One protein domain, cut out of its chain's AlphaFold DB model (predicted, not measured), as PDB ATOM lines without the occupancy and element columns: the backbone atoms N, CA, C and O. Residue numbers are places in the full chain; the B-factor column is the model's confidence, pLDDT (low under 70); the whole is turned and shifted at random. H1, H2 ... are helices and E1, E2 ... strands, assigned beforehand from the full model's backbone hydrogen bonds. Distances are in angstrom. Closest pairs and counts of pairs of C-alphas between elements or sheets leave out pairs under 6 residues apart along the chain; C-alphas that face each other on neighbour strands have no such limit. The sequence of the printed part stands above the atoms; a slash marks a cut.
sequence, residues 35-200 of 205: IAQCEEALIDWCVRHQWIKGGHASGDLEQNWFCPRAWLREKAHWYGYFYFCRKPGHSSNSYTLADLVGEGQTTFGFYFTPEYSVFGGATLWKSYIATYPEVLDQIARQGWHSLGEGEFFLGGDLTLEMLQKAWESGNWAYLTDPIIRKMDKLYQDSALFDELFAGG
ATOM      1  N   ILE A  35     -41.105   4.717   7.133       93.69
ATOM      2  CA  ILE A  35     -41.223   3.370   7.699       93.69
ATOM      3  C   ILE A  35     -42.674   3.046   8.047       93.69
ATOM      4  O   ILE A  35     -43.154   1.991   7.643       93.69
ATOM      5  N   ALA A  36     -43.386   3.941   8.737       93.94
ATOM      6  CA  ALA A  36     -44.778   3.706   9.110       93.94
ATOM      7  C   ALA A  36     -45.671   3.483   7.878       93.94
ATOM      8  O   ALA A  36     -46.482   2.562   7.868       93.94
ATOM      9  N   GLN A  37     -45.476   4.272   6.817       95.88
ATOM     10  CA  GLN A  37     -46.223   4.131   5.563       95.88
ATOM     11  C   GLN A  37     -45.925   2.798   4.860       95.88
ATOM     12  O   GLN A  37     -46.837   2.130   4.372       95.88
ATOM     13  N   CYS A  38     -44.660   2.373   4.837       95.06
ATOM     14  CA  CYS A  38     -44.275   1.066   4.305       95.06
ATOM     15  C   CYS A  38     -44.840  -0.093   5.145       95.06
ATOM     16  O   CYS A  38     -45.332  -1.071   4.584       95.06
ATOM     17  N   GLU A  39     -44.789   0.012   6.475       93.56
ATOM     18  CA  GLU A  39     -45.313  -0.996   7.403       93.56
ATOM     19  C   GLU A  39     -46.830  -1.160   7.246       93.56
ATOM     20  O   GLU A  39     -47.313  -2.285   7.108       93.56
ATOM     21  N   GLU A  40     -47.575  -0.054   7.200       93.94
ATOM     22  CA  GLU A  40     -49.025  -0.050   6.984       93.94
ATOM     23  C   GLU A  40     -49.387  -0.713   5.649       93.94
ATOM     24  O   GLU A  40     -50.211  -1.627   5.617       93.94
ATOM     25  N   ALA A  41     -48.692  -0.355   4.565       95.50
ATOM     26  CA  ALA A  41     -48.918  -0.953   3.251       95.50
ATOM     27  C   ALA A  41     -48.682  -2.478   3.243       95.50
ATOM     28  O   ALA A  41     -49.473  -3.230   2.666       95.50
ATOM     29  N   LEU A  42     -47.619  -2.953   3.902       94.81
ATOM     30  CA  LEU A  42     -47.327  -4.386   4.036       94.81
ATOM     31  C   LEU A  42     -48.398  -5.117   4.857       94.81
ATOM     32  O   LEU A  42     -48.822  -6.215   4.481       94.81
ATOM     33  N   ILE A  43     -48.858  -4.518   5.961       93.62
ATOM     34  CA  ILE A  43     -49.923  -5.074   6.807       93.62
ATOM     35  C   ILE A  43     -51.230  -5.176   6.016       93.62
ATOM     36  O   ILE A  43     -51.840  -6.248   5.979       93.62
ATOM     37  N   ASP A  44     -51.625  -4.103   5.336       95.25
ATOM     38  CA  ASP A  44     -52.836  -4.058   4.516       95.25
ATOM     39  C   ASP A  44     -52.802  -5.089   3.391       95.25
ATOM     40  O   ASP A  44     -53.807  -5.742   3.084       95.25
ATOM     41  N   TRP A  45     -51.637  -5.281   2.771       97.12
ATOM     42  CA  TRP A  45     -51.448  -6.351   1.801       97.12
ATOM     43  C   TRP A  45     -51.661  -7.727   2.438       97.12
ATOM     44  O   TRP A  45     -52.455  -8.520   1.928       97.12
ATOM     45  N   CYS A  46     -51.038  -8.001   3.589       95.94
ATOM     46  CA  CYS A  46     -51.177  -9.297   4.259       95.94
ATOM     47  C   CYS A  46     -52.639  -9.612   4.600       95.94
ATOM     48  O   CYS A  46     -53.106 -10.727   4.352       95.94
ATOM     49  N   VAL A  47     -53.385  -8.620   5.100       95.06
ATOM     50  CA  VAL A  47     -54.819  -8.749   5.401       95.06
ATOM     51  C   VAL A  47     -55.617  -9.101   4.143       95.06
ATOM     52  O   VAL A  47     -56.403 -10.051   4.168       95.06
ATOM     53  N   ARG A  48     -55.394  -8.389   3.029       96.62
ATOM     54  CA  ARG A  48     -56.111  -8.622   1.762       96.62
ATOM     55  C   ARG A  48     -55.836  -9.999   1.161       96.62
ATOM     56  O   ARG A  48     -56.755 -10.619   0.632       96.62
ATOM     57  N   HIS A  49     -54.604 -10.486   1.269       96.12
ATOM     58  CA  HIS A  49     -54.183 -11.761   0.681       96.12
ATOM     59  C   HIS A  49     -54.282 -12.951   1.647       96.12
ATOM     60  O   HIS A  49     -53.910 -14.066   1.285       96.12
ATOM     61  N   GLN A  50     -54.810 -12.745   2.861       94.44
ATOM     62  CA  GLN A  50     -54.905 -13.754   3.929       94.44
ATOM     63  C   GLN A  50     -53.552 -14.346   4.363       94.44
ATOM     64  O   GLN A  50     -53.491 -15.453   4.916       94.44
ATOM     65  N   TRP A  51     -52.477 -13.592   4.150       95.38
ATOM     66  CA  TRP A  51     -51.153 -13.906   4.664       95.38
ATOM     67  C   TRP A  51     -51.073 -13.583   6.147       95.38
ATOM     68  O   TRP A  51     -51.866 -12.814   6.696       95.38
ATOM     69  N   ILE A  52     -50.130 -14.226   6.815       93.88
ATOM     70  CA  ILE A  52     -49.906 -14.011   8.234       93.88
ATOM     71  C   ILE A  52     -48.804 -12.988   8.372       93.88
ATOM     72  O   ILE A  52     -47.745 -13.152   7.784       93.88
ATOM     73  N   LYS A  53     -49.086 -11.941   9.148       92.31
ATOM     74  CA  LYS A  53     -48.108 -10.967   9.615       92.31
ATOM     75  C   LYS A  53     -47.767 -11.301  11.057       92.31
ATOM     76  O   LYS A  53     -48.665 -11.375  11.898       92.31
ATOM     77  N   GLY A  54     -46.486 -11.472  11.343       89.44
ATOM     78  CA  GLY A  54     -45.973 -11.568  12.700       89.44
ATOM     79  C   GLY A  54     -44.936 -10.496  13.001       89.44
ATOM     80  O   GLY A  54     -44.725  -9.568  12.219       89.44
ATOM     81  N   GLY A  55     -44.346 -10.587  14.190       84.44
ATOM     82  CA  GLY A  55     -43.546  -9.505  14.758       84.44
ATOM     83  C   GLY A  55     -44.403  -8.408  15.395       84.44
ATOM     84  O   GLY A  55     -45.639  -8.429  15.349       84.44
ATOM     85  N   HIS A  56     -43.739  -7.437  16.014       74.00
ATOM     86  CA  HIS A  56     -44.388  -6.329  16.711       74.00
ATOM     87  C   HIS A  56     -44.420  -5.089  15.823       74.00
ATOM     88  O   HIS A  56     -43.451  -4.810  15.131       74.00
ATOM     89  N   ALA A  57     -45.523  -4.338  15.861       65.38
ATOM     90  CA  ALA A  57     -45.550  -3.009  15.262       65.38
ATOM     91  C   ALA A  57     -44.695  -2.078  16.132       65.38
ATOM     92  O   ALA A  57     -45.148  -1.609  17.177       65.38
ATOM     93  N   SER A  58     -43.429  -1.913  15.759       67.75
ATOM     94  CA  SER A  58     -42.438  -1.144  16.521       67.75
ATOM     95  C   SER A  58     -41.928   0.089  15.781       67.75
ATOM     96  O   SER A  58     -41.077   0.792  16.322       67.75
ATOM     97  N   GLY A  59     -42.421   0.365  14.565       76.25
ATOM     98  CA  GLY A  59     -41.806   1.358  13.683       76.25
ATOM     99  C   GLY A  59     -40.424   0.920  13.190       76.25
ATOM    100  O   GLY A  59     -39.583   1.761  12.893       76.25
ATOM    101  N   ASP A  60     -40.190  -0.393  13.139       83.94
ATOM    102  CA  ASP A  60     -38.994  -1.019  12.582       83.94
ATOM    103  C   ASP A  60     -39.449  -2.077  11.571       83.94
ATOM    104  O   ASP A  60     -40.043  -3.092  11.944       83.94
ATOM    105  N   LEU A  61     -39.198  -1.820  10.282       87.81
ATOM    106  CA  LEU A  61     -39.576  -2.732   9.198       87.81
ATOM    107  C   LEU A  61     -38.936  -4.112   9.367       87.81
ATOM    108  O   LEU A  61     -39.542  -5.113   8.991       87.81
ATOM    109  N   GLU A  62     -37.754  -4.179   9.980       89.00
ATOM    110  CA  GLU A  62     -36.954  -5.399  10.055       89.00
ATOM    111  C   GLU A  62     -37.495  -6.408  11.072       89.00
ATOM    112  O   GLU A  62     -37.191  -7.598  10.987       89.00
ATOM    113  N   GLN A  63     -38.339  -5.965  12.009       85.62
ATOM    114  CA  GLN A  63     -38.989  -6.841  12.991       85.62
ATOM    115  C   GLN A  63     -40.241  -7.527  12.440       85.62
ATOM    116  O   GLN A  63     -40.786  -8.432  13.080       85.62
ATOM    117  N   ASN A  64     -40.720  -7.094  11.275       88.00
ATOM    118  CA  ASN A  64     -41.930  -7.620  10.674       88.00
ATOM    119  C   ASN A  64     -41.604  -8.789   9.751       88.00
ATOM    120  O   ASN A  64     -40.813  -8.670   8.815       88.00
ATOM    121  N   TRP A  65     -42.287  -9.905   9.989       93.44
ATOM    122  CA  TRP A  65     -42.256 -11.052   9.097       93.44
ATOM    123  C   TRP A  65     -43.640 -11.378   8.570       93.44
ATOM    124  O   TRP A  65     -44.661 -11.081   9.197       93.44
ATOM    125  N   PHE A  66     -43.666 -12.020   7.414       94.12
ATOM    126  CA  PHE A  66     -44.881 -12.458   6.756       94.12
ATOM    127  C   PHE A  66     -44.685 -13.804   6.070       94.12
ATOM    128  O   PHE A  66     -43.595 -14.148   5.616       94.12
ATOM    129  N   CYS A  67     -45.754 -14.590   6.003       95.19
ATOM    130  CA  CYS A  67     -45.752 -15.867   5.302       95.19
ATOM    131  C   CYS A  67     -47.164 -16.268   4.845       95.19
ATOM    132  O   CYS A  67     -48.169 -15.810   5.413       95.19
ATOM    133  N   PRO A  68     -47.271 -17.153   3.837       95.25
ATOM    134  CA  PRO A  68     -48.517 -17.828   3.521       95.25
ATOM    135  C   PRO A  68     -49.087 -18.547   4.743       95.25
ATOM    136  O   PRO A  68     -48.389 -19.263   5.457       95.25
ATOM    137  N   ARG A  69     -50.405 -18.452   4.938       92.00
ATOM    138  CA  ARG A  69     -51.099 -19.195   6.003       92.00
ATOM    139  C   ARG A  69     -50.900 -20.710   5.896       92.00
ATOM    140  O   ARG A  69     -50.882 -21.388   6.917       92.00
ATOM    141  N   ALA A  70     -50.737 -21.224   4.677       91.44
ATOM    142  CA  ALA A  70     -50.462 -22.635   4.418       91.44
ATOM    143  C   ALA A  70     -49.129 -23.111   5.024       91.44
ATOM    144  O   ALA A  70     -48.951 -24.308   5.226       91.44
ATOM    145  N   TRP A  71     -48.211 -22.193   5.353       92.88
ATOM    146  CA  TRP A  71     -46.927 -22.537   5.962       92.88
ATOM    147  C   TRP A  71     -47.003 -22.745   7.470       92.88
ATOM    148  O   TRP A  71     -46.005 -23.130   8.077       92.88
ATOM    149  N   LEU A  72     -48.169 -22.506   8.081       89.50
ATOM    150  CA  LEU A  72     -48.408 -22.807   9.485       89.50
ATOM    151  C   LEU A  72     -48.417 -24.322   9.710       89.50
ATOM    152  O   LEU A  72     -49.290 -25.040   9.220       89.50
ATOM    153  N   ARG A  73     -47.495 -24.791  10.541       81.38
ATOM    154  CA  ARG A  73     -47.506 -26.122  11.148       81.38
ATOM    155  C   ARG A  73     -48.239 -26.081  12.497       81.38
ATOM    156  O   ARG A  73     -48.633 -25.034  13.013       81.38
ATOM    157  N   GLU A  74     -48.434 -27.247  13.103       75.56
ATOM    158  CA  GLU A  74     -48.941 -27.378  14.469       75.56
ATOM    159  C   GLU A  74     -48.159 -26.503  15.469       75.56
ATOM    160  O   GLU A  74     -46.936 -26.393  15.396       75.56
ATOM    161  N   LYS A  75     -48.871 -25.921  16.446       69.38
ATOM    162  CA  LYS A  75     -48.301 -25.169  17.584       69.38
ATOM    163  C   LYS A  75     -47.444 -23.943  17.209       69.38
ATOM    164  O   LYS A  75     -46.505 -23.628  17.929       69.38
ATOM    165  N   ALA A  76     -47.809 -23.221  16.146       72.31
ATOM    166  CA  ALA A  76     -47.160 -21.967  15.732       72.31
ATOM    167  C   ALA A  76     -45.702 -22.108  15.252       72.31
ATOM    168  O   ALA A  76     -44.943 -21.142  15.293       72.31
ATOM    169  N   HIS A  77     -45.327 -23.290  14.761       82.44
ATOM    170  CA  HIS A  77     -44.128 -23.458  13.941       82.44
ATOM    171  C   HIS A  77     -44.474 -23.187  12.476       82.44
ATOM    172  O   HIS A  77     -45.563 -23.541  12.034       82.44
ATOM    173  N   TRP A  78     -43.562 -22.591  11.718       90.38
ATOM    174  CA  TRP A  78     -43.770 -22.242  10.309       90.38
ATOM    175  C   TRP A  78     -42.740 -22.964   9.449       90.38
ATOM    176  O   TRP A  78     -41.706 -23.343   9.976       90.38
ATOM    177  N   TYR A  79     -42.976 -23.175   8.154       93.06
ATOM    178  CA  TYR A  79     -41.908 -23.676   7.268       93.06
ATOM    179  C   TYR A  79     -40.854 -22.613   6.963       93.06
ATOM    180  O   TYR A  79     -39.680 -22.920   6.791       93.06
ATOM    181  N   GLY A  80     -41.247 -21.351   6.933       95.00
ATOM    182  CA  GLY A  80     -40.337 -20.253   6.683       95.00
ATOM    183  C   GLY A  80     -41.044 -18.922   6.802       95.00
ATOM    184  O   GLY A  80     -42.249 -18.849   7.067       95.00
ATOM    185  N   TYR A  81     -40.265 -17.876   6.596       95.50
ATOM    186  CA  TYR A  81     -40.692 -16.504   6.773       95.50
ATOM    187  C   TYR A  81     -40.061 -15.639   5.697       95.50
ATOM    188  O   TYR A  81     -38.924 -15.869   5.281       95.50
ATOM    189  N   PHE A  82     -40.794 -14.608   5.306       96.69
ATOM    190  CA  PHE A  82     -40.248 -13.488   4.573       96.69
ATOM    191  C   PHE A  82     -40.179 -12.262   5.480       96.69
ATOM    192  O   PHE A  82     -41.086 -12.021   6.273       96.69
ATOM    193  N   TYR A  83     -39.122 -11.478   5.335       95.50
ATOM    194  CA  TYR A  83     -38.924 -10.190   5.991       95.50
ATOM    195  C   TYR A  83     -38.756  -9.116   4.924       95.50
ATOM    196  O   TYR A  83     -38.200  -9.396   3.863       95.50
ATOM    197  N   PHE A  84     -39.193  -7.889   5.203       94.38
ATOM    198  CA  PHE A  84     -38.799  -6.724   4.415       94.38
ATOM    199  C   PHE A  84     -37.764  -5.943   5.221       94.38
ATOM    200  O   PHE A  84     -38.116  -5.207   6.139       94.38
ATOM    201  N   CYS A  85     -36.486  -6.175   4.938       94.06
ATOM    202  CA  CYS A  85     -35.384  -5.724   5.781       94.06
ATOM    203  C   CYS A  85     -34.130  -5.371   4.973       94.06
ATOM    204  O   CYS A  85     -34.065  -5.566   3.753       94.06
ATOM    205  N   ARG A  86     -33.109  -4.858   5.667       94.06
ATOM    206  CA  ARG A  86     -31.753  -4.753   5.121       94.06
ATOM    207  C   ARG A  86     -31.232  -6.141   4.757       94.06
ATOM    208  O   ARG A  86     -31.457  -7.109   5.481       94.06
ATOM    209  N   LYS A  87     -30.466  -6.234   3.669       93.56
ATOM    210  CA  LYS A  87     -29.812  -7.483   3.267       93.56
ATOM    211  C   LYS A  87     -28.980  -8.060   4.430       93.56
ATOM    212  O   LYS A  87     -28.059  -7.374   4.890       93.56
ATOM    213  N   PRO A  88     -29.255  -9.304   4.874       90.62
ATOM    214  CA  PRO A  88     -28.520  -9.935   5.967       90.62
ATOM    215  C   PRO A  88     -27.017 -10.052   5.700       90.62
ATOM    216  O   PRO A  88     -26.564 -10.084   4.553       90.62
ATOM    217  N   GLY A  89     -26.236 -10.139   6.780       83.25
ATOM    218  CA  GLY A  89     -24.777 -10.278   6.716       83.25
ATOM    219  C   GLY A  89     -24.020  -8.976   6.435       83.25
ATOM    220  O   GLY A  89     -22.801  -9.006   6.276       83.25
ATOM    221  N   HIS A  90     -24.714  -7.835   6.402       75.44
ATOM    222  CA  HIS A  90     -24.103  -6.520   6.268       75.44
ATOM    223  C   HIS A  90     -24.178  -5.740   7.587       75.44
ATOM    224  O   HIS A  90     -25.262  -5.499   8.113       75.44
ATOM    225  N   SER A  91     -23.039  -5.275   8.108       72.75
ATOM    226  CA  SER A  91     -23.017  -4.273   9.178       72.75
ATOM    227  C   SER A  91     -23.194  -2.891   8.547       72.75
ATOM    228  O   SER A  91     -22.220  -2.288   8.094       72.75
ATOM    229  N   SER A  92     -24.435  -2.420   8.414       76.38
ATOM    230  CA  SER A  92     -24.692  -1.060   7.925       76.38
ATOM    231  C   SER A  92     -24.504  -0.055   9.059       76.38
ATOM    232  O   SER A  92     -25.094  -0.209  10.124       76.38
ATOM    233  N   ASN A  93     -23.695   0.975   8.821       86.50
ATOM    234  CA  ASN A  93     -23.677   2.189   9.642       86.50
ATOM    235  C   ASN A  93     -24.536   3.299   9.013       86.50
ATOM    236  O   ASN A  93     -24.494   4.442   9.469       86.50
ATOM    237  N   SER A  94     -25.264   2.991   7.935       90.31
ATOM    238  CA  SER A  94     -26.148   3.934   7.260       90.31
ATOM    239  C   SER A  94     -27.509   4.018   7.939       90.31
ATOM    240  O   SER A  94     -28.013   3.056   8.521       90.31
ATOM    241  N   TYR A  95     -28.133   5.185   7.795       91.75
ATOM    242  CA  TYR A  95     -29.529   5.392   8.155       91.75
ATOM    243  C   TYR A  95     -30.449   4.416   7.419       91.75
ATOM    244  O   TYR A  95     -30.223   4.106   6.247       91.75
ATOM    245  N   THR A  96     -31.504   3.958   8.094       91.62
ATOM    246  CA  THR A  96     -32.458   2.981   7.541       91.62
ATOM    247  C   THR A  96     -33.123   3.538   6.306       91.62
ATOM    248  O   THR A  96     -33.223   2.841   5.300       91.62
ATOM    249  N   LEU A  97     -33.479   4.823   6.334       94.00
ATOM    250  CA  LEU A  97     -34.053   5.496   5.178       94.00
ATOM    251  C   LEU A  97     -33.097   5.536   3.977       94.00
ATOM    252  O   LEU A  97     -33.560   5.456   2.845       94.00
ATOM    253  N   ALA A  98     -31.781   5.631   4.203       94.81
ATOM    254  CA  ALA A  98     -30.790   5.626   3.126       94.81
ATOM    255  C   ALA A  98     -30.648   4.230   2.500       94.81
ATOM    256  O   ALA A  98     -30.665   4.101   1.277       94.81
ATOM    257  N   ASP A  99     -30.569   3.183   3.329       94.69
ATOM    258  CA  ASP A  99     -30.552   1.790   2.857       94.69
ATOM    259  C   ASP A  99     -31.873   1.413   2.156       94.69
ATOM    260  O   ASP A  99     -31.862   0.659   1.179       94.69
ATOM    261  N   LEU A 100     -33.005   1.972   2.615       94.44
ATOM    262  CA  LEU A 100     -34.329   1.777   2.018       94.44
ATOM    263  C   LEU A 100     -34.351   2.186   0.546       94.44
ATOM    264  O   LEU A 100     -34.946   1.479  -0.257       94.44
ATOM    265  N   VAL A 101     -33.701   3.299   0.200       95.88
ATOM    266  CA  VAL A 101     -33.763   3.918  -1.136       95.88
ATOM    267  C   VAL A 101     -32.487   3.750  -1.967       95.88
ATOM    268  O   VAL A 101     -32.324   4.431  -2.979       95.88
ATOM    269  N   GLY A 102     -31.586   2.857  -1.546       93.88
ATOM    270  CA  GLY A 102     -30.377   2.499  -2.295       93.88
ATOM    271  C   GLY A 102     -29.205   3.482  -2.184       93.88
ATOM    272  O   GLY A 102     -28.235   3.340  -2.921       93.88
ATOM    273  N   GLU A 103     -29.265   4.444  -1.261       94.94
ATOM    274  CA  GLU A 103     -28.208   5.445  -1.018       94.94
ATOM    275  C   GLU A 103     -27.299   5.075   0.170       94.94
ATOM    276  O   GLU A 103     -26.358   5.791   0.517       94.94
ATOM    277  N   GLY A 104     -27.619   3.976   0.854       92.94
ATOM    278  CA  GLY A 104     -26.896   3.498   2.020       92.94
ATOM    279  C   GLY A 104     -25.735   2.556   1.694       92.94
ATOM    280  O   GLY A 104     -25.241   2.472   0.571       92.94
ATOM    281  N   GLN A 105     -25.259   1.855   2.721       93.06
ATOM    282  CA  GLN A 105     -24.183   0.869   2.597       93.06
ATOM    283  C   GLN A 105     -24.715  -0.523   2.259       93.06
ATOM    284  O   GLN A 105     -23.953  -1.378   1.813       93.06
ATOM    285  N   THR A 106     -26.010  -0.757   2.468       92.81
ATOM    286  CA  THR A 106     -26.685  -1.983   2.062       92.81
ATOM    287  C   THR A 106     -27.968  -1.667   1.305       92.81
ATOM    288  O   THR A 106     -28.319  -0.517   1.059       92.81
ATOM    289  N   THR A 107     -28.657  -2.721   0.886       91.44
ATOM    290  CA  THR A 107     -29.927  -2.633   0.167       91.44
ATOM    291  C   THR A 107     -31.040  -3.206   1.023       91.44
ATOM    292  O   THR A 107     -30.843  -4.200   1.725       91.44
ATOM    293  N   PHE A 108     -32.210  -2.584   0.950       93.81
ATOM    294  CA  PHE A 108     -33.448  -3.129   1.495       93.81
ATOM    295  C   PHE A 108     -34.133  -4.046   0.484       93.81
ATOM    296  O   PHE A 108     -34.030  -3.864  -0.736       93.81
ATOM    297  N   GLY A 109     -34.856  -5.035   0.985       95.56
ATOM    298  CA  GLY A 109     -35.562  -5.978   0.138       95.56
ATOM    299  C   GLY A 109     -36.249  -7.075   0.923       95.56
ATOM    300  O   GLY A 109     -36.375  -7.019   2.143       95.56
ATOM    301  N   PHE A 110     -36.702  -8.075   0.184       96.75
ATOM    302  CA  PHE A 110     -37.363  -9.249   0.713       96.75
ATOM    303  C   PHE A 110     -36.343 -10.333   1.022       96.75
ATOM    304  O   PHE A 110     -35.628 -10.800   0.138       96.75
ATOM    305  N   TYR A 111     -36.291 -10.747   2.277       97.19
ATOM    306  CA  TYR A 111     -35.424 -11.807   2.762       97.19
ATOM    307  C   TYR A 111     -36.260 -13.031   3.120       97.19
ATOM    308  O   TYR A 111     -37.162 -12.928   3.942       97.19
ATOM    309  N   PHE A 112     -35.955 -14.178   2.521       97.69
ATOM    310  CA  PHE A 112     -36.513 -15.467   2.906       97.69
ATOM    311  C   PHE A 112     -35.556 -16.220   3.825       97.69
ATOM    312  O   PHE A 112     -34.380 -16.392   3.489       97.69
ATOM    313  N   THR A 113     -36.104 -16.774   4.906       96.25
ATOM    314  CA  THR A 113     -35.413 -17.735   5.768       96.25
ATOM    315  C   THR A 113     -36.327 -18.906   6.134       96.25
ATOM    316  O   THR A 113     -37.504 -18.693   6.460       96.25
ATOM    317  N   PRO A 114     -35.836 -20.154   6.071       95.38
ATOM    318  CA  PRO A 114     -36.576 -21.309   6.560       95.38
ATOM    319  C   PRO A 114     -36.585 -21.333   8.096       95.38
ATOM    320  O   PRO A 114     -35.652 -20.891   8.763       95.38
ATOM    321  N   GLU A 115     -37.597 -21.960   8.685       93.88
ATOM    322  CA  GLU A 115     -37.529 -22.346  10.094       93.88
ATOM    323  C   GLU A 115     -36.651 -23.595  10.217       93.88
ATOM    324  O   GLU A 115     -37.125 -24.729  10.138       93.88
ATOM    325  N   TYR A 116     -35.343 -23.409  10.395       92.81
ATOM    326  CA  TYR A 116     -34.389 -24.519  10.416       92.81
ATOM    327  C   TYR A 116     -34.756 -25.628  11.406       92.81
ATOM    328  O   TYR A 116     -34.486 -26.800  11.134       92.81
ATOM    329  N   SER A 117     -35.394 -25.294  12.534       90.62
ATOM    330  CA  SER A 117     -35.828 -26.290  13.521       90.62
ATOM    331  C   SER A 117     -36.850 -27.288  12.959       90.62
ATOM    332  O   SER A 117     -36.874 -28.444  13.382       90.62
ATOM    333  N   VAL A 118     -37.641 -26.893  11.954       89.56
ATOM    334  CA  VAL A 118     -38.585 -27.775  11.252       89.56
ATOM    335  C   VAL A 118     -37.867 -28.781  10.350       89.56
ATOM    336  O   VAL A 118     -38.385 -29.879  10.146       89.56
ATOM    337  N   PHE A 119     -36.663 -28.452   9.882       89.31
ATOM    338  CA  PHE A 119     -35.881 -29.252   8.936       89.31
ATOM    339  C   PHE A 119     -34.648 -29.923   9.567       89.31
ATOM    340  O   PHE A 119     -33.731 -30.338   8.865       89.31
ATOM    341  N   GLY A 120     -34.587 -30.006  10.901       89.56
ATOM    342  CA  GLY A 120     -33.464 -30.627  11.614       89.56
ATOM    343  C   GLY A 120     -32.163 -29.806  11.608       89.56
ATOM    344  O   GLY A 120     -31.104 -30.327  11.955       89.56
ATOM    345  N   GLY A 121     -32.233 -28.521  11.253       92.25
ATOM    346  CA  GLY A 121     -31.113 -27.578  11.258       92.25
ATOM    347  C   GLY A 121     -30.649 -27.143   9.863       92.25
ATOM    348  O   GLY A 121     -30.949 -27.780   8.853       92.25
ATOM    349  N   ALA A 122     -29.866 -26.061   9.820       93.62
ATOM    350  CA  ALA A 122     -29.402 -25.427   8.581       93.62
ATOM    351  C   ALA A 122     -28.620 -26.372   7.659       93.62
ATOM    352  O   ALA A 122     -28.846 -26.395   6.450       93.62
ATOM    353  N   THR A 123     -27.754 -27.220   8.219       94.12
ATOM    354  CA  THR A 123     -26.968 -28.192   7.441       94.12
ATOM    355  C   THR A 123     -27.847 -29.217   6.724       94.12
ATOM    356  O   THR A 123     -27.591 -29.533   5.558       94.12
ATOM    357  N   LEU A 124     -28.874 -29.739   7.404       92.50
ATOM    358  CA  LEU A 124     -29.787 -30.724   6.823       92.50
ATOM    359  C   LEU A 124     -30.676 -30.078   5.770       92.50
ATOM    360  O   LEU A 124     -30.726 -30.575   4.648       92.50
ATOM    361  N   TRP A 125     -31.261 -28.920   6.080       93.88
ATOM    362  CA  TRP A 125     -32.025 -28.137   5.115       93.88
ATOM    363  C   TRP A 125     -31.224 -27.837   3.844       93.88
ATOM    364  O   TRP A 125     -31.669 -28.162   2.745       93.88
ATOM    365  N   LYS A 126     -30.008 -27.297   3.987       94.25
ATOM    366  CA  LYS A 126     -29.118 -26.981   2.864       94.25
ATOM    367  C   LYS A 126     -28.829 -28.207   1.998       94.25
ATOM    368  O   LYS A 126     -28.830 -28.111   0.774       94.25
ATOM    369  N   SER A 127     -28.560 -29.350   2.630       92.69
ATOM    370  CA  SER A 127     -28.279 -30.604   1.920       92.69
ATOM    371  C   SER A 127     -29.514 -31.118   1.185       92.69
ATOM    372  O   SER A 127     -29.410 -31.615   0.069       92.69
ATOM    373  N   TYR A 128     -30.685 -30.960   1.797       92.81
ATOM    374  CA  TYR A 128     -31.960 -31.365   1.234       92.81
ATOM    375  C   TYR A 128     -32.344 -30.510   0.015       92.81
ATOM    376  O   TYR A 128     -32.558 -31.065  -1.063       92.81
ATOM    377  N   ILE A 129     -32.347 -29.176   0.111       94.50
ATOM    378  CA  ILE A 129     -32.730 -28.322  -1.030       94.50
ATOM    379  C   ILE A 129     -31.758 -28.424  -2.207       94.50
ATOM    380  O   ILE A 129     -32.152 -28.194  -3.346       94.50
ATOM    381  N   ALA A 130     -30.505 -28.824  -1.965       93.75
ATOM    382  CA  ALA A 130     -29.535 -29.078  -3.028       93.75
ATOM    383  C   ALA A 130     -29.969 -30.221  -3.969       93.75
ATOM    384  O   ALA A 130     -29.438 -30.337  -5.072       93.75
ATOM    385  N   THR A 131     -30.946 -31.041  -3.563       93.88
ATOM    386  CA  THR A 131     -31.563 -32.076  -4.409       93.88
ATOM    387  C   THR A 131     -32.645 -31.536  -5.360       93.88
ATOM    388  O   THR A 131     -33.112 -32.286  -6.213       93.88
ATOM    389  N   TYR A 132     -32.975 -30.237  -5.287       94.19
ATOM    390  CA  TYR A 132     -33.963 -29.544  -6.130       94.19
ATOM    391  C   TYR A 132     -33.320 -28.461  -7.022       94.19
ATOM    392  O   TYR A 132     -33.726 -27.297  -6.976       94.19
ATOM    393  N   PRO A 133     -32.311 -28.793  -7.853       95.19
ATOM    394  CA  PRO A 133     -31.585 -27.792  -8.638       95.19
ATOM    395  C   PRO A 133     -32.493 -27.013  -9.599       95.19
ATOM    396  O   PRO A 133     -32.299 -25.818  -9.784       95.19
ATOM    397  N   GLU A 134     -33.523 -27.652 -10.160       96.50
ATOM    398  CA  GLU A 134     -34.463 -26.991 -11.071       96.50
ATOM    399  C   GLU A 134     -35.301 -25.912 -10.367       96.50
ATOM    400  O   GLU A 134     -35.518 -24.843 -10.935       96.50
ATOM    401  N   VAL A 135     -35.725 -26.156  -9.122       96.06
ATOM    402  CA  VAL A 135     -36.470 -25.177  -8.313       96.06
ATOM    403  C   VAL A 135     -35.556 -24.017  -7.920       96.06
ATOM    404  O   VAL A 135     -35.937 -22.855  -8.044       96.06
ATOM    405  N   LEU A 136     -34.313 -24.312  -7.522       96.69
ATOM    406  CA  LEU A 136     -33.313 -23.291  -7.195       96.69
ATOM    407  C   LEU A 136     -32.982 -22.399  -8.401       96.69
ATOM    408  O   LEU A 136     -32.893 -21.177  -8.260       96.69
ATOM    409  N   ASP A 137     -32.866 -22.985  -9.593       97.56
ATOM    410  CA  ASP A 137     -32.674 -22.240 -10.838       97.56
ATOM    411  C   ASP A 137     -33.881 -21.347 -11.157       97.56
ATOM    412  O   ASP A 137     -33.711 -20.219 -11.627       97.56
ATOM    413  N   GLN A 138     -35.105 -21.817 -10.901       97.38
ATOM    414  CA  GLN A 138     -36.312 -21.005 -11.071       97.38
ATOM    415  C   GLN A 138     -36.343 -19.835 -10.085       97.38
ATOM    416  O   GLN A 138     -36.553 -18.702 -10.516       97.38
ATOM    417  N   ILE A 139     -36.047 -20.075  -8.805       97.31
ATOM    418  CA  ILE A 139     -35.921 -19.031  -7.775       97.31
ATOM    419  C   ILE A 139     -34.900 -17.969  -8.221       97.31
ATOM    420  O   ILE A 139     -35.204 -16.774  -8.222       97.31
ATOM    421  N   ALA A 140     -33.730 -18.388  -8.712       97.56
ATOM    422  CA  ALA A 140     -32.713 -17.473  -9.226       97.56
ATOM    423  C   ALA A 140     -33.188 -16.667 -10.451       97.56
ATOM    424  O   ALA A 140     -32.962 -15.458 -10.525       97.56
ATOM    425  N   ARG A 141     -33.897 -17.297 -11.401       97.25
ATOM    426  CA  ARG A 141     -34.486 -16.606 -12.569       97.25
ATOM    427  C   ARG A 141     -35.555 -15.589 -12.183       97.25
ATOM    428  O   ARG A 141     -35.753 -14.625 -12.918       97.25
ATOM    429  N   GLN A 142     -36.214 -15.778 -11.040       96.50
ATOM    430  CA  GLN A 142     -37.150 -14.809 -10.472       96.50
ATOM    431  C   GLN A 142     -36.456 -13.614  -9.790       96.50
ATOM    432  O   GLN A 142     -37.138 -12.692  -9.343       96.50
ATOM    433  N   GLY A 143     -35.120 -13.586  -9.755       96.56
ATOM    434  CA  GLY A 143     -34.325 -12.483  -9.209       96.56
ATOM    435  C   GLY A 143     -33.926 -12.659  -7.746       96.56
ATOM    436  O   GLY A 143     -33.349 -11.746  -7.161       96.56
ATOM    437  N   TRP A 144     -34.210 -13.816  -7.146       97.56
ATOM    438  CA  TRP A 144     -33.755 -14.129  -5.797       97.56
ATOM    439  C   TRP A 144     -32.275 -14.515  -5.801       97.56
ATOM    440  O   TRP A 144     -31.821 -15.361  -6.571       97.56
ATOM    441  N   HIS A 145     -31.514 -13.927  -4.889       96.38
ATOM    442  CA  HIS A 145     -30.105 -14.221  -4.688       96.38
ATOM    443  C   HIS A 145     -29.926 -15.136  -3.481       96.38
ATOM    444  O   HIS A 145     -30.302 -14.768  -2.371       96.38
ATOM    445  N   SER A 146     -29.313 -16.303  -3.682       96.12
ATOM    446  CA  SER A 146     -28.922 -17.183  -2.576       96.12
ATOM    447  C   SER A 146     -27.930 -16.473  -1.653       96.12
ATOM    448  O   SER A 146     -26.891 -15.992  -2.113       96.12
ATOM    449  N   LEU A 147     -28.214 -16.474  -0.352       95.31
ATOM    450  CA  LEU A 147     -27.293 -16.018   0.696       95.31
ATOM    451  C   LEU A 147     -26.466 -17.164   1.298       95.31
ATOM    452  O   LEU A 147     -25.553 -16.929   2.084       95.31
ATOM    453  N   GLY A 148     -26.729 -18.402   0.870       91.81
ATOM    454  CA  GLY A 148     -26.214 -19.603   1.520       91.81
ATOM    455  C   GLY A 148     -27.269 -20.205   2.440       91.81
ATOM    456  O   GLY A 148     -28.328 -19.629   2.623       91.81
ATOM    457  N   GLU A 149     -27.020 -21.419   2.930       91.62
ATOM    458  CA  GLU A 149     -27.891 -22.110   3.905       91.62
ATOM    459  C   GLU A 149     -29.377 -22.230   3.515       91.62
ATOM    460  O   GLU A 149     -30.203 -22.589   4.336       91.62
ATOM    461  N   GLY A 150     -29.718 -22.029   2.238       93.12
ATOM    462  CA  GLY A 150     -31.103 -22.032   1.770       93.12
ATOM    463  C   GLY A 150     -31.899 -20.781   2.129       93.12
ATOM    464  O   GLY A 150     -33.125 -20.828   2.170       93.12
ATOM    465  N   GLU A 151     -31.191 -19.685   2.369       97.31
ATOM    466  CA  GLU A 151     -31.706 -18.332   2.494       97.31
ATOM    467  C   GLU A 151     -31.609 -17.591   1.162       97.31
ATOM    468  O   GLU A 151     -30.661 -17.776   0.386       97.31
ATOM    469  N   PHE A 152     -32.573 -16.707   0.910       97.69
ATOM    470  CA  PHE A 152     -32.652 -15.969  -0.347       97.69
ATOM    471  C   PHE A 152     -33.000 -14.502  -0.119       97.69
ATOM    472  O   PHE A 152     -33.726 -14.159   0.809       97.69
ATOM    473  N   PHE A 153     -32.511 -13.628  -0.997       97.44
ATOM    474  CA  PHE A 153     -32.789 -12.196  -0.953       97.44
ATOM    475  C   PHE A 153     -33.228 -11.658  -2.311       97.44
ATOM    476  O   PHE A 153     -32.554 -11.877  -3.315       97.44
ATOM    477  N   LEU A 154     -34.316 -10.899  -2.328       96.56
ATOM    478  CA  LEU A 154     -34.850 -10.200  -3.488       96.56
ATOM    479  C   LEU A 154     -34.822  -8.691  -3.216       96.56
ATOM    480  O   LEU A 154     -35.461  -8.216  -2.282       96.56
ATOM    481  N   GLY A 155     -34.110  -7.923  -4.040       95.12
ATOM    482  CA  GLY A 155     -34.005  -6.467  -3.875       95.12
ATOM    483  C   GLY A 155     -35.357  -5.741  -3.964       95.12
ATOM    484  O   GLY A 155     -36.227  -6.117  -4.760       95.12
ATOM    485  N   GLY A 156     -35.527  -4.699  -3.140       90.00
ATOM    486  CA  GLY A 156     -36.745  -3.882  -3.080       90.00
ATOM    487  C   GLY A 156     -36.890  -2.853  -4.210       90.00
ATOM    488  O   GLY A 156     -38.008  -2.446  -4.507       90.00
ATOM    489  N   ASP A 157     -35.788  -2.477  -4.869       88.50
ATOM    490  CA  ASP A 157     -35.720  -1.527  -5.997       88.50
ATOM    491  C   ASP A 157     -36.369  -0.150  -5.736       88.50
ATOM    492  O   ASP A 157     -36.853   0.515  -6.657       88.50
ATOM    493  N   LEU A 158     -36.387   0.293  -4.479       95.19
ATOM    494  CA  LEU A 158     -36.799   1.650  -4.124       95.19
ATOM    495  C   LEU A 158     -35.655   2.626  -4.393       95.19
ATOM    496  O   LEU A 158     -34.485   2.291  -4.234       95.19
ATOM    497  N   THR A 159     -36.005   3.846  -4.790       97.12
ATOM    498  CA  THR A 159     -35.034   4.874  -5.190       97.12
ATOM    499  C   THR A 159     -35.277   6.177  -4.447       97.12
ATOM    500  O   THR A 159     -36.399   6.460  -4.013       97.12
ATOM    501  N   LEU A 160     -34.238   7.010  -4.341       97.25
ATOM    502  CA  LEU A 160     -34.352   8.332  -3.727       97.25
ATOM    503  C   LEU A 160     -35.423   9.192  -4.416       97.25
ATOM    504  O   LEU A 160     -36.169   9.896  -3.740       97.25
ATOM    505  N   GLU A 161     -35.555   9.090  -5.741       98.06
ATOM    506  CA  GLU A 161     -36.563   9.824  -6.513       98.06
ATOM    507  C   GLU A 161     -37.999   9.468  -6.083       98.06
ATOM    508  O   GLU A 161     -38.862  10.344  -5.994       98.06
ATOM    509  N   MET A 162     -38.268   8.194  -5.778       98.00
ATOM    510  CA  MET A 162     -39.580   7.755  -5.285       98.00
ATOM    511  C   MET A 162     -39.896   8.366  -3.920       98.00
ATOM    512  O   MET A 162     -41.005   8.858  -3.713       98.00
ATOM    513  N   LEU A 163     -38.917   8.379  -3.010       97.75
ATOM    514  CA  LEU A 163     -39.068   8.997  -1.695       97.75
ATOM    515  C   LEU A 163     -39.256  10.516  -1.802       97.75
ATOM    516  O   LEU A 163     -40.130  11.064  -1.137       97.75
ATOM    517  N   GLN A 164     -38.489  11.189  -2.662       98.12
ATOM    518  CA  GLN A 164     -38.641  12.624  -2.918       98.12
ATOM    519  C   GLN A 164     -40.051  12.945  -3.419       98.12
ATOM    520  O   GLN A 164     -40.726  13.794  -2.842       98.12
ATOM    521  N   LYS A 165     -40.546  12.203  -4.417       98.19
ATOM    522  CA  LYS A 165     -41.914  12.365  -4.937       98.19
ATOM    523  C   LYS A 165     -42.978  12.113  -3.875       98.19
ATOM    524  O   LYS A 165     -43.946  12.874  -3.796       98.19
ATOM    525  N   ALA A 166     -42.816  11.067  -3.064       98.12
ATOM    526  CA  ALA A 166     -43.725  10.776  -1.958       98.12
ATOM    527  C   ALA A 166     -43.771  11.939  -0.959       98.12
ATOM    528  O   ALA A 166     -44.855  12.401  -0.602       98.12
ATOM    529  N   TRP A 167     -42.605  12.463  -0.580       97.50
ATOM    530  CA  TRP A 167     -42.475  13.555   0.379       97.50
ATOM    531  C   TRP A 167     -43.049  14.878  -0.143       97.50
ATOM    532  O   TRP A 167     -43.836  15.525   0.540       97.50
ATOM    533  N   GLU A 168     -42.692  15.271  -1.366       97.50
ATOM    534  CA  GLU A 168     -43.121  16.538  -1.975       97.50
ATOM    535  C   GLU A 168     -44.629  16.589  -2.236       97.50
ATOM    536  O   GLU A 168     -45.252  17.640  -2.083       97.50
ATOM    537  N   SER A 169     -45.221  15.463  -2.640       97.50
ATOM    538  CA  SER A 169     -46.646  15.394  -2.982       97.50
ATOM    539  C   SER A 169     -47.549  14.994  -1.815       97.50
ATOM    540  O   SER A 169     -48.767  15.144  -1.915       97.50
ATOM    541  N   GLY A 170     -46.984  14.436  -0.740       96.94
ATOM    542  CA  GLY A 170     -47.732  13.761   0.323       96.94
ATOM    543  C   GLY A 170     -48.378  12.436  -0.107       96.94
ATOM    544  O   GLY A 170     -49.083  11.818   0.689       96.94
ATOM    545  N   ASN A 171     -48.168  11.988  -1.351       97.88
ATOM    546  CA  ASN A 171     -48.695  10.726  -1.857       97.88
ATOM    547  C   ASN A 171     -47.670   9.598  -1.683       97.88
ATOM    548  O   ASN A 171     -46.806   9.378  -2.535       97.88
ATOM    549  N   TRP A 172     -47.808   8.837  -0.602       97.62
ATOM    550  CA  TRP A 172     -46.889   7.747  -0.267       97.62
ATOM    551  C   TRP A 172     -46.957   6.535  -1.202       97.62
ATOM    552  O   TRP A 172     -46.028   5.730  -1.186       97.62
ATOM    553  N   ALA A 173     -47.951   6.454  -2.096       97.56
ATOM    554  CA  ALA A 173     -48.026   5.416  -3.129       97.56
ATOM    555  C   ALA A 173     -46.781   5.376  -4.033       97.56
ATOM    556  O   ALA A 173     -46.393   4.309  -4.506       97.56
ATOM    557  N   TYR A 174     -46.090   6.510  -4.228       97.69
ATOM    558  CA  TYR A 174     -44.817   6.527  -4.959       97.69
ATOM    559  C   TYR A 174     -43.750   5.624  -4.326       97.69
ATOM    560  O   TYR A 174     -42.942   5.050  -5.056       97.69
ATOM    561  N   LEU A 175     -43.764   5.488  -2.995       96.44
ATOM    562  CA  LEU A 175     -42.849   4.633  -2.243       96.44
ATOM    563  C   LEU A 175     -43.448   3.246  -1.965       96.44
ATOM    564  O   LEU A 175     -42.733   2.251  -2.057       96.44
ATOM    565  N   THR A 176     -44.744   3.157  -1.652       97.00
ATOM    566  CA  THR A 176     -45.378   1.902  -1.219       97.00
ATOM    567  C   THR A 176     -45.827   1.010  -2.377       97.00
ATOM    568  O   THR A 176     -45.663  -0.205  -2.285       97.00
ATOM    569  N   ASP A 177     -46.300   1.547  -3.508       96.88
ATOM    570  CA  ASP A 177     -46.734   0.720  -4.646       96.88
ATOM    571  C   ASP A 177     -45.624  -0.196  -5.203       96.88
ATOM    572  O   ASP A 177     -45.924  -1.341  -5.552       96.88
ATOM    573  N   PRO A 178     -44.347   0.232  -5.322       95.69
ATOM    574  CA  PRO A 178     -43.263  -0.683  -5.674       95.69
ATOM    575  C   PRO A 178     -43.118  -1.859  -4.698       95.69
ATOM    576  O   PRO A 178     -42.951  -2.992  -5.153       95.69
ATOM    577  N   ILE A 179     -43.242  -1.614  -3.389       94.94
ATOM    578  CA  ILE A 179     -43.197  -2.659  -2.352       94.94
ATOM    579  C   ILE A 179     -44.369  -3.623  -2.543       94.94
ATOM    580  O   ILE A 179     -44.176  -4.836  -2.557       94.94
ATOM    581  N   ILE A 180     -45.573  -3.095  -2.770       96.38
ATOM    582  CA  ILE A 180     -46.775  -3.898  -3.015       96.38
ATOM    583  C   ILE A 180     -46.628  -4.767  -4.264       96.38
ATOM    584  O   ILE A 180     -46.904  -5.960  -4.211       96.38
ATOM    585  N   ARG A 181     -46.100  -4.227  -5.368       95.94
ATOM    586  CA  ARG A 181     -45.824  -5.027  -6.574       95.94
ATOM    587  C   ARG A 181     -44.822  -6.152  -6.310       95.94
ATOM    588  O   ARG A 181     -44.930  -7.225  -6.900       95.94
ATOM    589  N   LYS A 182     -43.841  -5.925  -5.433       95.06
ATOM    590  CA  LYS A 182     -42.898  -6.967  -5.006       95.06
ATOM    591  C   LYS A 182     -43.568  -8.007  -4.110       95.06
ATOM    592  O   LYS A 182     -43.272  -9.183  -4.278       95.06
ATOM    593  N   MET A 183     -44.503  -7.614  -3.246       96.19
ATOM    594  CA  MET A 183     -45.339  -8.552  -2.487       96.19
ATOM    595  C   MET A 183     -46.218  -9.408  -3.407       96.19
ATOM    596  O   MET A 183     -46.284 -10.619  -3.228       96.19
ATOM    597  N   ASP A 184     -46.824  -8.819  -4.442       96.62
ATOM    598  CA  ASP A 184     -47.602  -9.563  -5.444       96.62
ATOM    599  C   ASP A 184     -46.732 -10.578  -6.196       96.62
ATOM    600  O   ASP A 184     -47.154 -11.704  -6.460       96.62
ATOM    601  N   LYS A 185     -45.489 -10.202  -6.513       94.75
ATOM    602  CA  LYS A 185     -44.502 -11.127  -7.072       94.75
ATOM    603  C   LYS A 185     -44.141 -12.231  -6.077       94.75
ATOM    604  O   LYS A 185     -44.125 -13.398  -6.445       94.75
ATOM    605  N   LEU A 186     -43.879 -11.875  -4.826       95.06
ATOM    606  CA  LEU A 186     -43.537 -12.810  -3.759       95.06
ATOM    607  C   LEU A 186     -44.673 -13.813  -3.501       95.06
ATOM    608  O   LEU A 186     -44.411 -14.984  -3.253       95.06
ATOM    609  N   TYR A 187     -45.929 -13.385  -3.644       95.75
ATOM    610  CA  TYR A 187     -47.099 -14.261  -3.611       95.75
ATOM    611  C   TYR A 187     -47.080 -15.318  -4.717       95.75
ATOM    612  O   TYR A 187     -47.478 -16.453  -4.491       95.75
ATOM    613  N   GLN A 188     -46.627 -14.962  -5.919       94.81
ATOM    614  CA  GLN A 188     -46.491 -15.912  -7.026       94.81
ATOM    615  C   GLN A 188     -45.286 -16.830  -6.815       94.81
ATOM    616  O   GLN A 188     -45.382 -18.041  -7.001       94.81
ATOM    617  N   ASP A 189     -44.164 -16.253  -6.383       96.19
ATOM    618  CA  ASP A 189     -42.924 -16.980  -6.136       96.19
ATOM    619  C   ASP A 189     -43.058 -17.951  -4.947       96.19
ATOM    620  O   ASP A 189     -42.305 -18.921  -4.888       96.19
ATOM    621  N   SER A 190     -44.018 -17.758  -4.027       95.12
ATOM    622  CA  SER A 190     -44.210 -18.638  -2.861       95.12
ATOM    623  C   SER A 190     -44.439 -20.100  -3.245       95.12
ATOM    624  O   SER A 190     -44.026 -20.980  -2.496       95.12
ATOM    625  N   ALA A 191     -45.011 -20.362  -4.424       94.31
ATOM    626  CA  ALA A 191     -45.184 -21.716  -4.950       94.31
ATOM    627  C   ALA A 191     -43.844 -22.450  -5.152       94.31
ATOM    628  O   ALA A 191     -43.755 -23.651  -4.914       94.31
ATOM    629  N   LEU A 192     -42.772 -21.735  -5.511       95.25
ATOM    630  CA  LEU A 192     -41.434 -22.326  -5.633       95.25
ATOM    631  C   LEU A 192     -40.892 -22.755  -4.263       95.25
ATOM    632  O   LEU A 192     -40.225 -23.778  -4.140       95.25
ATOM    633  N   PHE A 193     -41.193 -21.986  -3.217       95.06
ATOM    634  CA  PHE A 193     -40.827 -22.343  -1.847       95.06
ATOM    635  C   PHE A 193     -41.700 -23.490  -1.314       95.06
ATOM    636  O   PHE A 193     -41.181 -24.366  -0.624       95.06
ATOM    637  N   ASP A 194     -42.982 -23.551  -1.697       94.00
ATOM    638  CA  ASP A 194     -43.857 -24.699  -1.418       94.00
ATOM    639  C   ASP A 194     -43.266 -26.003  -1.972       94.00
ATOM    640  O   ASP A 194     -43.261 -27.019  -1.275       94.00
ATOM    641  N   GLU A 195     -42.713 -25.977  -3.191       92.88
ATOM    642  CA  GLU A 195     -42.035 -27.133  -3.793       92.88
ATOM    643  C   GLU A 195     -40.816 -27.583  -2.979       92.88
ATOM    644  O   GLU A 195     -40.626 -28.784  -2.771       92.88
ATOM    645  N   LEU A 196     -40.030 -26.641  -2.445       91.88
ATOM    646  CA  LEU A 196     -38.935 -26.983  -1.537       91.88
ATOM    647  C   LEU A 196     -39.471 -27.650  -0.261       91.88
ATOM    648  O   LEU A 196     -38.887 -28.623   0.214       91.88
ATOM    649  N   PHE A 197     -40.595 -27.194   0.291       89.88
ATOM    650  CA  PHE A 197     -41.158 -27.772   1.516       89.88
ATOM    651  C   PHE A 197     -41.804 -29.145   1.313       89.88
ATOM    652  O   PHE A 197     -41.721 -29.987   2.213       89.88
ATOM    653  N   ALA A 198     -42.405 -29.393   0.146       79.19
ATOM    654  CA  ALA A 198     -43.198 -30.588  -0.137       79.19
ATOM    655  C   ALA A 198     -42.443 -31.907   0.114       79.19
ATOM    656  O   ALA A 198     -43.018 -32.845   0.660       79.19
ATOM    657  N   GLY A 199     -41.147 -31.980  -0.206       61.69
ATOM    658  CA  GLY A 199     -40.336 -33.179   0.039       61.69
ATOM    659  C   GLY A 199     -39.577 -33.209   1.374       61.69
ATOM    660  O   GLY A 199     -38.956 -34.226   1.695       61.69
ATOM    661  N   GLY A 200     -39.595 -32.122   2.157       58.75
ATOM    662  CA  GLY A 200     -38.795 -31.989   3.382       58.75
ATOM    663  C   GLY A 200     -39.372 -32.790   4.550       58.75
ATOM    664  O   GLY A 200     -38.656 -33.206   5.454       58.75
TER     665      GLY A 200
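What this domain is: This is residues 35 to 200 of the 205 residues of an uncharacterized protein of Thalassospira profundimaris (UniProt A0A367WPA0). A strongly twisted sheet of six strands has one face covered by two helices, the long H7 over E3 and E4 and H1 over E1 and E2, which makes two layers, helices on one face of a sheet. H6 lies past one end of the strands and meets the first residues of H7; H3 and H4 lie past the other end. The printed part has 166 residues, with seven named helices and six named strands in the order H1 E1 E2 E3 H2 E4 H3 H4 H5 E5 E6 H6 H7; the class is mixed, helices and strands. The sheet's order is E1 E2 E3 E4 E6 E5, all antiparallel. The whole is compact, with a radius of gyration of the C-alphas of 16.1 A, and elongated, spanning 50 by 30 by 26 A.

How they stand to each other: H1, residues 35 to 49, is on the sheet at a height of 9.6 A. E1, residues 52 to 54, E2, residues 65 to 67, and E3, residues 80 to 86, form a meander, each strand the antiparallel neighbour of the one before; N 52 and O 67 are 2.9 A apart, N 66 and O 82 2.8 A. H2, residues 96 to 100, only grazes the sheet. E4, residues 108 to 114, pairs with E3 through N 83 and O 111, 2.8 A. H3, residues 116 to 119, and H4, residues 122 to 129, touch only at the corner, only just, with 3 pairs of C-alphas within 8 A. H4 and H5, residues 133 to 141, only graze the sheet. E5, residues 145 to 148, and E6, residues 151 to 155, form a hairpin, with N 147 and O 151 2.9 A apart; N 110 of E4 and O 154 are 2.8 A apart. H6, residues 160 to 169, is not on the sheet. H7, residues 173 to 198, is the hub, over E3 and E4 on the same face as H1, at a height of 8.0 A. It touches H1 at a steep tilt of 49 degrees, closest C-alphas Cys 38 and Thr 176, 5.7 A; H5 at a shallow tilt of 5 degrees, opposite ways, Val 135 and Leu 192, 6.3 A; and H6, Ala 166 and Tyr 174, 5.3 A. Every O i to N i+4 pair is within hydrogen-bond range in H1, H2, H4, H5 and H6, and 17 of 22 in H7; H3 is too short for one.

Where its parts are: H1 begins at C-alpha 35, (-41.223, 3.370, 7.699), and measures 21.1 A. E3 measures 17.8 A and E4 19.1 A. H7, 36.4 A long with a kink of 36 degrees near residue 188, ends at C-alpha 198, (-43.198, -30.588, -0.137).

The domain as a whole: The C-alphas farthest apart, those of Leu 124 and Ser 169, are 50.1 A apart. The printed part has no cut; the link E2 to E3 is long. Mean pLDDT of the printed part is 92.3, under 70 at residues 57 to 58, 75 and 199 to 200.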